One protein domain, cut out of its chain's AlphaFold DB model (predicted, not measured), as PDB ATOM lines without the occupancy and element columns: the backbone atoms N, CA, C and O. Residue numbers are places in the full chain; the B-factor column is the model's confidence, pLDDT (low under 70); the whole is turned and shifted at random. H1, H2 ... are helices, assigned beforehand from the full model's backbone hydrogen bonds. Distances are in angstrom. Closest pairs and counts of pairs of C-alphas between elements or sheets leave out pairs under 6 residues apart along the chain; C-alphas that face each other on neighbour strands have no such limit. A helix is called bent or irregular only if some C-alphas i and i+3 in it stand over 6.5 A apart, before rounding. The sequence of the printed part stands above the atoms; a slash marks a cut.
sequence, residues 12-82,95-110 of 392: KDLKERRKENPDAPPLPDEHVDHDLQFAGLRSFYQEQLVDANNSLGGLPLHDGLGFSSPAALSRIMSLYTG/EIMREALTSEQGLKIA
ATOM      1  N   LYS A  12     -46.264  57.731  32.959       80.81
ATOM      2  CA  LYS A  12     -47.488  57.501  33.732       80.81
ATOM      3  C   LYS A  12     -48.372  58.748  33.751       80.81
ATOM      4  O   LYS A  12     -49.551  58.637  33.431       80.81
ATOM      5  N   ASP A  13     -47.787  59.915  34.015       82.62
ATOM      6  CA  ASP A  13     -48.519  61.188  34.022       82.62
ATOM      7  C   ASP A  13     -49.129  61.485  32.645       82.62
ATOM      8  O   ASP A  13     -50.233  62.011  32.544       82.62
ATOM      9  N   LEU A  14     -48.444  61.109  31.559       79.69
ATOM     10  CA  LEU A  14     -48.988  61.240  30.206       79.69
ATOM     11  C   LEU A  14     -50.176  60.324  29.934       79.69
ATOM     12  O   LEU A  14     -51.174  60.772  29.370       79.69
ATOM     13  N   LYS A  15     -50.083  59.052  30.343       80.81
ATOM     14  CA  LYS A  15     -51.189  58.095  30.212       80.81
ATOM     15  C   LYS A  15     -52.404  58.545  31.037       80.81
ATOM     16  O   LYS A  15     -53.530  58.434  30.560       80.81
ATOM     17  N   GLU A  16     -52.185  59.104  32.228       83.38
ATOM     18  CA  GLU A  16     -53.249  59.679  33.065       83.38
ATOM     19  C   GLU A  16     -53.875  60.925  32.422       83.38
ATOM     20  O   GLU A  16     -55.094  60.977  32.269       83.38
ATOM     21  N   ARG A  17     -53.066  61.863  31.911       80.81
ATOM     22  CA  ARG A  17     -53.570  63.043  31.187       80.81
ATOM     23  C   ARG A  17     -54.399  62.682  29.956       80.81
ATOM     24  O   ARG A  17     -55.416  63.324  29.710       80.81
ATOM     25  N   ARG A  18     -53.992  61.660  29.195       79.56
ATOM     26  CA  ARG A  18     -54.751  61.187  28.026       79.56
ATOM     27  C   ARG A  18     -56.060  60.504  28.430       79.56
ATOM     28  O   ARG A  18     -57.047  60.608  27.711       79.56
ATOM     29  N   LYS A  19     -56.077  59.826  29.583       83.19
ATOM     30  CA  LYS A  19     -57.285  59.211  30.147       83.19
ATOM     31  C   LYS A  19     -58.296  60.263  30.609       83.19
ATOM     32  O   LYS A  19     -59.491  60.062  30.428       83.19
ATOM     33  N   GLU A  20     -57.824  61.352  31.211       83.19
ATOM     34  CA  GLU A  20     -58.675  62.447  31.691       83.19
ATOM     35  C   GLU A  20     -59.145  63.367  30.561       83.19
ATOM     36  O   GLU A  20     -60.267  63.868  30.611       83.19
ATOM     37  N   ASN A  21     -58.313  63.582  29.538       82.81
ATOM     38  CA  ASN A  21     -58.644  64.442  28.409       82.81
ATOM     39  C   ASN A  21     -58.174  63.824  27.073       82.81
ATOM     40  O   ASN A  21     -57.036  64.056  26.647       82.81
ATOM     41  N   PRO A  22     -59.029  63.029  26.403       76.31
ATOM     42  CA  PRO A  22     -58.649  62.258  25.221       76.31
ATOM     43  C   PRO A  22     -58.426  63.111  23.966       76.31
ATOM     44  O   PRO A  22     -57.745  62.640  23.057       76.31
ATOM     45  N   ASP A  23     -58.928  64.347  23.930       77.44
ATOM     46  CA  ASP A  23     -58.810  65.267  22.785       77.44
ATOM     47  C   ASP A  23     -57.683  66.301  22.952       77.44
ATOM     48  O   ASP A  23     -57.505  67.190  22.116       77.44
ATOM     49  N   ALA A  24     -56.890  66.204  24.024       77.88
ATOM     50  CA  ALA A  24     -55.774  67.112  24.240       77.88
ATOM     51  C   ALA A  24     -54.708  66.973  23.125       77.88
ATOM     52  O   ALA A  24     -54.403  65.854  22.686       77.88
ATOM     53  N   PRO A  25     -54.102  68.089  22.671       76.81
ATOM     54  CA  PRO A  25     -53.010  68.037  21.709       76.81
ATOM     55  C   PRO A  25     -51.802  67.290  22.300       76.81
ATOM     56  O   PRO A  25     -51.587  67.337  23.519       76.81
ATOM     57  N   PRO A  26     -51.005  66.606  21.456       74.25
ATOM     58  CA  PRO A  26     -49.815  65.893  21.907       74.25
ATOM     59  C   PRO A  26     -48.811  66.859  22.542       74.25
ATOM     60  O   PRO A  26     -48.797  68.058  22.248       74.25
ATOM     61  N   LEU A  27     -47.953  66.338  23.424       77.25
ATOM     62  CA  LEU A  27     -46.909  67.159  24.033       77.25
ATOM     63  C   LEU A  27     -45.990  67.759  22.958       77.25
ATOM     64  O   LEU A  27     -45.568  67.026  22.058       77.25
ATOM     65  N   PRO A  28     -45.618  69.047  23.091       79.12
ATOM     66  CA  PRO A  28     -44.571  69.639  22.272       79.12
ATOM     67  C   PRO A  28     -43.238  68.904  22.449       79.12
ATOM     68  O   PRO A  28     -42.860  68.560  23.573       79.12
ATOM     69  N   ASP A  29     -42.492  68.743  21.357       74.06
ATOM     70  CA  ASP A  29     -41.204  68.031  21.323       74.06
ATOM     71  C   ASP A  29     -40.154  68.614  22.285       74.06
ATOM     72  O   ASP A  29     -39.275  67.895  22.774       74.06
ATOM     73  N   GLU A  30     -40.253  69.907  22.606       73.88
ATOM     74  CA  GLU A  30     -39.379  70.595  23.566       73.88
ATOM     75  C   GLU A  30     -39.544  70.073  25.001       73.88
ATOM     76  O   GLU A  30     -38.583  70.053  25.770       73.88
ATOM     77  N   HIS A  31     -40.740  69.599  25.359       73.50
ATOM     78  CA  HIS A  31     -41.037  69.058  26.688       73.50
ATOM     79  C   HIS A  31     -40.773  67.551  26.799       73.50
ATOM     80  O   HIS A  31     -40.849  66.995  27.899       73.50
ATOM     81  N   VAL A  32     -40.443  66.886  25.687       78.94
ATOM     82  CA  VAL A  32     -40.063  65.473  25.675       78.94
ATOM     83  C   VAL A  32     -38.580  65.347  26.022       78.94
ATOM     84  O   VAL A  32     -37.696  65.558  25.185       78.94
ATOM     85  N   ASP A  33     -38.321  65.017  27.288       79.25
ATOM     86  CA  ASP A  33     -36.987  64.704  27.808       79.25
ATOM     87  C   ASP A  33     -36.477  63.354  27.268       79.25
ATOM     88  O   ASP A  33     -37.273  62.485  26.909       79.25
ATOM     89  N   HIS A  34     -35.160  63.137  27.263       80.25
ATOM     90  CA  HIS A  34     -34.558  61.886  26.780       80.25
ATOM     91  C   HIS A  34     -35.062  60.650  27.543       80.25
ATOM     92  O   HIS A  34     -35.352  59.622  26.932       80.25
ATOM     93  N   ASP A  35     -35.234  60.765  28.864       82.44
ATOM     94  CA  ASP A  35     -35.773  59.686  29.705       82.44
ATOM     95  C   ASP A  35     -37.208  59.313  29.295       82.44
ATOM     96  O   ASP A  35     -37.574  58.137  29.247       82.44
ATOM     97  N   LEU A  36     -38.024  60.326  28.985       85.56
ATOM     98  CA  LEU A  36     -39.418  60.159  28.590       85.56
ATOM     99  C   LEU A  36     -39.528  59.596  27.170       85.56
ATOM    100  O   LEU A  36     -40.333  58.698  26.934       85.56
ATOM    101  N   GLN A  37     -38.679  60.075  26.258       86.94
ATOM    102  CA  GLN A  37     -38.545  59.556  24.901       86.94
ATOM    103  C   GLN A  37     -38.223  58.055  24.921       86.94
ATOM    104  O   GLN A  37     -38.918  57.256  24.294       86.94
ATOM    105  N   PHE A  38     -37.204  57.663  25.695       87.88
ATOM    106  CA  PHE A  38     -36.807  56.265  25.839       87.88
ATOM    107  C   PHE A  38     -37.913  55.423  26.480       87.88
ATOM    108  O   PHE A  38     -38.204  54.331  25.998       87.88
ATOM    109  N   ALA A  39     -38.557  55.921  27.541       88.12
ATOM    110  CA  ALA A  39     -39.659  55.215  28.192       88.12
ATOM    111  C   ALA A  39     -40.857  55.008  27.249       88.12
ATOM    112  O   ALA A  39     -41.428  53.917  27.237       88.12
ATOM    113  N   GLY A  40     -41.203  56.022  26.447       88.69
ATOM    114  CA  GLY A  40     -42.257  55.964  25.433       88.69
ATOM    115  C   GLY A  40     -41.959  54.912  24.368       88.69
ATOM    116  O   GLY A  40     -42.722  53.954  24.239       88.69
ATOM    117  N   LEU A  41     -40.796  55.012  23.712       89.31
ATOM    118  CA  LEU A  41     -40.367  54.053  22.684       89.31
ATOM    119  C   LEU A  41     -40.284  52.630  23.238       89.31
ATOM    120  O   LEU A  41     -40.760  51.686  22.610       89.31
ATOM    121  N   ARG A  42     -39.723  52.470  24.443       89.69
ATOM    122  CA  ARG A  42     -39.639  51.172  25.114       89.69
ATOM    123  C   ARG A  42     -41.023  50.579  25.342       89.69
ATOM    124  O   ARG A  42     -41.213  49.407  25.046       89.69
ATOM    125  N   SER A  43     -41.970  51.362  25.864       88.19
ATOM    126  CA  SER A  43     -43.334  50.874  26.085       88.19
ATOM    127  C   SER A  43     -44.031  50.511  24.776       88.19
ATOM    128  O   SER A  43     -44.614  49.440  24.696       88.19
ATOM    129  N   PHE A  44     -43.880  51.332  23.738       89.25
ATOM    130  CA  PHE A  44     -44.487  51.111  22.431       89.25
ATOM    131  C   PHE A  44     -43.996  49.819  21.766       89.25
ATOM    132  O   PHE A  44     -44.808  48.980  21.378       89.25
ATOM    133  N   TYR A  45     -42.679  49.605  21.685       88.25
ATOM    134  CA  TYR A  45     -42.142  48.373  21.097       88.25
ATOM    135  C   TYR A  45     -42.388  47.151  21.986       88.25
ATOM    136  O   TYR A  45     -42.604  46.056  21.475       88.25
ATOM    137  N   GLN A  46     -42.408  47.315  23.311       87.94
ATOM    138  CA  GLN A  46     -42.751  46.220  24.217       87.94
ATOM    139  C   GLN A  46     -44.225  45.804  24.081       87.94
ATOM    140  O   GLN A  46     -44.506  44.608  24.095       87.94
ATOM    141  N   GLU A  47     -45.149  46.755  23.926       85.75
ATOM    142  CA  GLU A  47     -46.573  46.494  23.661       85.75
ATOM    143  C   GLU A  47     -46.742  45.761  22.316       85.75
ATOM    144  O   GLU A  47     -47.367  44.702  22.273       85.75
ATOM    145  N   GLN A  48     -46.057  46.206  21.255       84.12
ATOM    146  CA  GLN A  48     -46.077  45.507  19.963       84.12
ATOM    147  C   GLN A  48     -45.511  44.087  20.013       84.12
ATOM    148  O   GLN A  48     -46.041  43.197  19.353       84.12
ATOM    149  N   LEU A  49     -44.455  43.844  20.795       81.56
ATOM    150  CA  LEU A  49     -43.917  42.494  20.978       81.56
ATOM    151  C   LEU A  49     -44.919  41.578  21.689       81.56
ATOM    152  O   LEU A  49     -44.994  40.394  21.366       81.56
ATOM    153  N   VAL A  50     -45.698  42.103  22.638       79.94
ATOM    154  CA  VAL A  50     -46.762  41.341  23.309       79.94
ATOM    155  C   VAL A  50     -47.908  41.035  22.340       79.94
ATOM    156  O   VAL A  50     -48.370  39.894  22.299       79.94
ATOM    157  N   ASP A  51     -48.317  41.999  21.516       73.44
ATOM    158  CA  ASP A  51     -49.411  41.838  20.547       73.44
ATOM    159  C   ASP A  51     -49.035  40.915  19.373       73.44
ATOM    160  O   ASP A  51     -49.813  40.035  18.986       73.44
ATOM    161  N   ALA A  52     -47.805  41.024  18.863       68.50
ATOM    162  CA  ALA A  52     -47.248  40.104  17.868       68.50
ATOM    163  C   ALA A  52     -47.158  38.666  18.413       68.50
ATOM    164  O   ALA A  52     -47.398  37.688  17.709       68.50
ATOM    165  N   ASN A  53     -46.856  38.527  19.701       62.88
ATOM    166  CA  ASN A  53     -46.760  37.231  20.354       62.88
ATOM    167  C   ASN A  53     -48.134  36.613  20.698       62.88
ATOM    168  O   ASN A  53     -48.266  35.391  20.769       62.88
ATOM    169  N   ASN A  54     -49.169  37.437  20.881       60.62
ATOM    170  CA  ASN A  54     -50.554  36.978  21.035       60.62
ATOM    171  C   ASN A  54     -51.186  36.553  19.696       60.62
ATOM    172  O   ASN A  54     -51.996  35.625  19.676       60.62
ATOM    173  N   SER A  55     -50.817  37.199  18.585       55.56
ATOM    174  CA  SER A  55     -51.291  36.854  17.232       55.56
ATOM    175  C   SER A  55     -50.604  35.607  16.654       55.56
ATOM    176  O   SER A  55     -51.232  34.838  15.922       55.56
ATOM    177  N   LEU A  56     -49.364  35.324  17.061       51.78
ATOM    178  CA  LEU A  56     -48.667  34.052  16.842       51.78
ATOM    179  C   LEU A  56     -49.023  33.030  17.931       51.78
ATOM    180  O   LEU A  56     -48.158  32.632  18.704       51.78
ATOM    181  N   GLY A  57     -50.298  32.628  18.003       46.97
ATOM    182  CA  GLY A  57     -50.794  31.471  18.766       46.97
ATOM    183  C   GLY A  57     -49.861  30.923  19.858       46.97
ATOM    184  O   GLY A  57     -49.313  29.835  19.711       46.97
ATOM    185  N   GLY A  58     -49.678  31.676  20.946       48.88
ATOM    186  CA  GLY A  58     -49.153  31.170  22.214       48.88
ATOM    187  C   GLY A  58     -47.691  30.706  22.278       48.88
ATOM    188  O   GLY A  58     -47.428  29.748  23.007       48.88
ATOM    189  N   LEU A  59     -46.719  31.364  21.629       47.31
ATOM    190  CA  LEU A  59     -45.294  31.013  21.807       47.31
ATOM    191  C   LEU A  59     -44.358  32.232  21.963       47.31
ATOM    192  O   LEU A  59     -43.807  32.708  20.974       47.31
ATOM    193  N   PRO A  60     -44.052  32.675  23.204       47.94
ATOM    194  CA  PRO A  60     -43.091  33.749  23.443       47.94
ATOM    195  C   PRO A  60     -41.665  33.246  23.243       47.94
ATOM    196  O   PRO A  60     -41.131  32.542  24.108       47.94
ATOM    197  N   LEU A  61     -41.032  33.657  22.145       45.03
ATOM    198  CA  LEU A  61     -39.581  33.617  21.989       45.03
ATOM    199  C   LEU A  61     -39.001  34.898  22.605       45.03
ATOM    200  O   LEU A  61     -38.847  35.921  21.946       45.03
ATOM    201  N   HIS A  62     -38.740  34.854  23.911       47.22
ATOM    202  CA  HIS A  62     -37.967  35.892  24.582       47.22
ATOM    203  C   HIS A  62     -36.489  35.651  24.265       47.22
ATOM    204  O   HIS A  62     -35.918  34.671  24.740       47.22
ATOM    205  N   ASP A  63     -35.868  36.535  23.492       47.50
ATOM    206  CA  ASP A  63     -34.414  36.553  23.344       47.50
ATOM    207  C   ASP A  63     -33.798  37.322  24.529       47.50
ATOM    208  O   ASP A  63     -34.292  38.381  24.924       47.50
ATOM    209  N   GLY A  64     -32.780  36.753  25.173       47.91
ATOM    210  CA  GLY A  64     -31.900  37.488  26.092       47.91
ATOM    211  C   GLY A  64     -32.088  37.370  27.614       47.91
ATOM    212  O   GLY A  64     -31.268  37.927  28.339       47.91
ATOM    213  N   LEU A  65     -33.068  36.631  28.151       42.38
ATOM    214  CA  LEU A  65     -33.113  36.306  29.591       42.38
ATOM    215  C   LEU A  65     -33.139  34.790  29.769       42.38
ATOM    216  O   LEU A  65     -34.096  34.121  29.392       42.38
ATOM    217  N   GLY A  66     -32.026  34.275  30.294       42.25
ATOM    218  CA  GLY A  66     -31.681  32.861  30.330       42.25
ATOM    219  C   GLY A  66     -32.752  31.928  30.896       42.25
ATOM    220  O   GLY A  66     -33.682  32.326  31.596       42.25
ATOM    221  N   PHE A  67     -32.535  30.644  30.621       46.16
ATOM    222  CA  PHE A  67     -33.276  29.449  31.044       46.16
ATOM    223  C   PHE A  67     -33.568  29.309  32.561       46.16
ATOM    224  O   PHE A  67     -33.975  28.246  33.016       46.16
ATOM    225  N   SER A  68     -33.374  30.351  33.369       45.34
ATOM    226  CA  SER A  68     -33.477  30.351  34.826       45.34
ATOM    227  C   SER A  68     -34.767  30.967  35.385       45.34
ATOM    228  O   SER A  68     -34.870  31.108  36.602       45.34
ATOM    229  N   SER A  69     -35.750  31.361  34.560       49.34
ATOM    230  CA  SER A  69     -37.035  31.854  35.086       49.34
ATOM    231  C   SER A  69     -38.040  30.702  35.306       49.34
ATOM    232  O   SER A  69     -38.232  29.881  34.405       49.34
ATOM    233  N   PRO A  70     -38.733  30.632  36.462       52.69
ATOM    234  CA  PRO A  70     -39.725  29.585  36.755       52.69
ATOM    235  C   PRO A  70     -40.839  29.458  35.701       52.69
ATOM    236  O   PRO A  70     -41.351  28.368  35.462       52.69
ATOM    237  N   ALA A  71     -41.166  30.557  35.014       54.78
ATOM    238  CA  ALA A  71     -42.163  30.591  33.946       54.78
ATOM    239  C   ALA A  71     -41.720  29.861  32.661       54.78
ATOM    240  O   ALA A  71     -42.569  29.371  31.915       54.78
ATOM    241  N   ALA A  72     -40.412  29.757  32.394       56.03
ATOM    242  CA  ALA A  72     -39.885  29.016  31.245       56.03
ATOM    243  C   ALA A  72     -39.986  27.493  31.451       56.03
ATOM    244  O   ALA A  72     -40.298  26.759  30.515       56.03
ATOM    245  N   LEU A  73     -39.809  27.023  32.690       56.72
ATOM    246  CA  LEU A  73     -39.871  25.599  33.041       56.72
ATOM    247  C   LEU A  73     -41.313  25.064  32.958       56.72
ATOM    248  O   LEU A  73     -41.547  24.014  32.359       56.72
ATOM    249  N   SER A  74     -42.301  25.837  33.427       60.72
ATOM    250  CA  SER A  74     -43.728  25.522  33.235       60.72
ATOM    251  C   SER A  74     -44.130  25.444  31.756       60.72
ATOM    252  O   SER A  74     -45.019  24.667  31.404       60.72
ATOM    253  N   ARG A  75     -43.457  26.202  30.879       59.94
ATOM    254  CA  ARG A  75     -43.691  26.213  29.425       59.94
ATOM    255  C   ARG A  75     -43.109  24.978  28.726       59.94
ATOM    256  O   ARG A  75     -43.754  24.389  27.865       59.94
ATOM    257  N   ILE A  76     -41.926  24.530  29.151       63.53
ATOM    258  CA  ILE A  76     -41.324  23.273  28.674       63.53
ATOM    259  C   ILE A  76     -42.200  22.085  29.087       63.53
ATOM    260  O   ILE A  76     -42.483  21.220  28.269       63.53
ATOM    261  N   MET A  77     -42.713  22.068  30.318       62.47
ATOM    262  CA  MET A  77     -43.599  20.988  30.769       62.47
ATOM    263  C   MET A  77     -44.944  20.944  30.028       62.47
ATOM    264  O   MET A  77     -45.478  19.858  29.806       62.47
ATOM    265  N   SER A  78     -45.482  22.095  29.611       63.41
ATOM    266  CA  SER A  78     -46.743  22.165  28.851       63.41
ATOM    267  C   SER A  78     -46.602  21.710  27.393       63.41
ATOM    268  O   SER A  78     -47.547  21.151  26.845       63.41
ATOM    269  N   LEU A  79     -45.415  21.836  26.787       63.53
ATOM    270  CA  LEU A  79     -45.126  21.288  25.452       63.53
ATOM    271  C   LEU A  79     -45.125  19.751  25.417       63.53
ATOM    272  O   LEU A  79     -45.503  19.158  24.410       63.53
ATOM    273  N   TYR A  80     -44.737  19.104  26.517       55.88
ATOM    274  CA  TYR A  80     -44.700  17.640  26.610       55.88
ATOM    275  C   TYR A  80     -46.009  17.014  27.129       55.88
ATOM    276  O   TYR A  80     -46.187  15.804  27.017       55.88
ATOM    277  N   THR A  81     -46.954  17.801  27.658       62.66
ATOM    278  CA  THR A  81     -48.223  17.309  28.240       62.66
ATOM    279  C   THR A  81     -49.414  17.493  27.293       62.66
ATOM    280  O   THR A  81     -50.466  18.010  27.661       62.66
ATOM    281  N   GLY A  82     -49.229  17.056  26.044       51.19
ATOM    282  CA  GLY A  82     -50.116  17.291  24.903       51.19
ATOM    283  C   GLY A  82     -51.627  17.213  25.167       51.19
ATOM    284  O   GLY A  82     -52.166  16.199  25.612       51.19
ATOM    285  N   GLU A  95     -46.407  40.466  11.256       57.72
ATOM    286  CA  GLU A  95     -46.846  41.833  11.074       57.72
ATOM    287  C   GLU A  95     -45.581  42.661  11.240       57.72
ATOM    288  O   GLU A  95     -44.877  42.547  12.244       57.72
ATOM    289  N   ILE A  96     -45.208  43.378  10.183       67.88
ATOM    290  CA  ILE A  96     -44.050  44.263  10.208       67.88
ATOM    291  C   ILE A  96     -44.286  45.190  11.400       67.88
ATOM    292  O   ILE A  96     -45.281  45.916  11.403       67.88
ATOM    293  N   MET A  97     -43.430  45.101  12.427       73.81
ATOM    294  CA  MET A  97     -43.552  45.930  13.626       73.81
ATOM    295  C   MET A  97     -43.674  47.385  13.186       73.81
ATOM    296  O   MET A  97     -42.861  47.884  12.406       73.81
ATOM    297  N   ARG A  98     -44.741  48.042  13.635       84.75
ATOM    298  CA  ARG A  98     -45.051  49.403  13.218       84.75
ATOM    299  C   ARG A  98     -44.048  50.358  13.860       84.75
ATOM    300  O   ARG A  98     -43.813  50.305  15.062       84.75
ATOM    301  N   GLU A  99     -43.530  51.299  13.085       85.12
ATOM    302  CA  GLU A  99     -42.667  52.360  13.609       85.12
ATOM    303  C   GLU A  99     -43.457  53.380  14.450       85.12
ATOM    304  O   GLU A  99     -44.648  53.626  14.224       85.12
ATOM    305  N   ALA A 100     -42.791  53.979  15.441       86.25
ATOM    306  CA  ALA A 100     -43.371  55.049  16.247       86.25
ATOM    307  C   ALA A 100     -43.574  56.298  15.375       86.25
ATOM    308  O   ALA A 100     -42.633  56.749  14.730       86.25
ATOM    309  N   LEU A 101     -44.787  56.861  15.366       84.06
ATOM    310  CA  LEU A 101     -45.158  58.006  14.516       84.06
ATOM    311  C   LEU A 101     -45.433  59.291  15.304       84.06
ATOM    312  O   LEU A 101     -45.451  60.370  14.718       84.06
ATOM    313  N   THR A 102     -45.683  59.195  16.610       84.06
ATOM    314  CA  THR A 102     -46.093  60.339  17.437       84.06
ATOM    315  C   THR A 102     -45.133  60.590  18.593       84.06
ATOM    316  O   THR A 102     -44.457  59.676  19.075       84.06
ATOM    317  N   SER A 103     -45.116  61.828  19.093       81.25
ATOM    318  CA  SER A 103     -44.339  62.209  20.280       81.25
ATOM    319  C   SER A 103     -44.776  61.455  21.539       81.25
ATOM    320  O   SER A 103     -43.945  61.130  22.384       81.25
ATOM    321  N   GLU A 104     -46.051  61.066  21.626       76.75
ATOM    322  CA  GLU A 104     -46.582  60.210  22.697       76.75
ATOM    323  C   GLU A 104     -46.007  58.784  22.666       76.75
ATOM    324  O   GLU A 104     -45.805  58.175  23.716       76.75
ATOM    325  N   GLN A 105     -45.686  58.269  21.474       82.25
ATOM    326  CA  GLN A 105     -44.987  56.990  21.287       82.25
ATOM    327  C   GLN A 105     -43.468  57.122  21.495       82.25
ATOM    328  O   GLN A 105     -42.745  56.132  21.421       82.25
ATOM    329  N   GLY A 106     -42.974  58.333  21.771       81.81
ATOM    330  CA  GLY A 106     -41.560  58.639  21.964       81.81
ATOM    331  C   GLY A 106     -40.798  58.954  20.671       81.81
ATOM    332  O   GLY A 106     -39.569  59.044  20.707       81.81
ATOM    333  N   LEU A 107     -41.479  59.153  19.534       85.50
ATOM    334  CA  LEU A 107     -40.824  59.687  18.338       85.50
ATOM    335  C   LEU A 107     -40.514  61.173  18.552       85.50
ATOM    336  O   LEU A 107     -41.413  61.974  18.776       85.50
ATOM    337  N   LYS A 108     -39.242  61.550  18.427       83.56
ATOM    338  CA  LYS A 108     -38.802  62.948  18.436       83.56
ATOM    339  C   LYS A 108     -37.998  63.207  17.174       83.56
ATOM    340  O   LYS A 108     -36.945  62.596  16.987       83.56
ATOM    341  N   ILE A 109     -38.498  64.079  16.305       83.44
ATOM    342  CA  ILE A 109     -37.823  64.404  15.046       83.44
ATOM    343  C   ILE A 109     -36.618  65.295  15.359       83.44
ATOM    344  O   ILE A 109     -36.689  66.208  16.183       83.44
ATOM    345  N   ALA A 110     -35.482  65.018  14.720       78.56
ATOM    346  CA  ALA A 110     -34.284  65.821  14.903       78.56
ATOM    347  C   ALA A 110     -34.493  67.227  14.318       78.56
ATOM    348  O   ALA A 110     -34.604  67.399  13.104       78.56
TER     349      ALA A 110
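This is residues 12 to 82 and 95 to 110 of the 392 residues of the protein "Dynactin Arp1 p62 subunit RO2" of Moelleriella libera RCEF 2490 (UniProt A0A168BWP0). One long helix, H2, makes a spine, with the short helix H1 near its first end and the helix H3 beyond its other end at the far end of a long loop. The last stretch, residues 95 to 110, has no named element and runs back along one side of H2 toward its first end, and the three helices do not form a bundle. The printed part has 87 residues with three named helices, in the order H1, H2, H3, and no named strand; the class is all helix, though only 42 of the 87 residues are in named elements. The whole is only just loose, close to extended, with a radius of gyration of the C-alphas of 17.6 A, and it is a rod spanning 52 by 25 by 24 A.

H2, residues 34 to 55, is the longest helix and touches no helix. H1, residues 12 to 20, and H2 are near each other, with 5 pairs of C-alphas within 10 A and no pair within 8 A. H3, residues 70 to 80, is apart from H2, with no C-alpha of the one within 8 A of the other. H1 and H3 are apart as well. In H1 and H2 every O i to N i+4 pair is within hydrogen-bond range; in H3 6 of 7 are. No helix is bent or irregular.

H2 runs 31.6 A from C-alpha 34 at (-34.558, 61.886, 26.780) to C-alpha 55 at (-51.291, 36.854, 17.232). H1 runs from Lys 12, with its C-alpha at (-47.488, 57.501, 33.732), to Glu 20, and is 12.4 A long. H3 runs from Pro 70 to Tyr 80 over 16.4 A and ends at C-alpha 80 at (-44.700, 17.640, 26.610).

The two C-alphas farthest apart are those of Glu 30 and Gly 82, at 54.4 A. The links H1 to H2, of 13 residues, and H2 to H3, of 14 residues, are both long. Residues 19 to 25, residues 63 to 71 and residues 76 to 82, of which 76 to 80 belong to H3, stand free; the body without them spans 45 by 24 by 20 A. Residues 83 to 94 are not printed, and C-alphas 82 and 95 are 28.4 A apart across this cut. The mean pLDDT of the printed part is 71.5; 33 residues are under 70, namely residues 52 to 82 and 95 to 96, and H3 has a mean of 59.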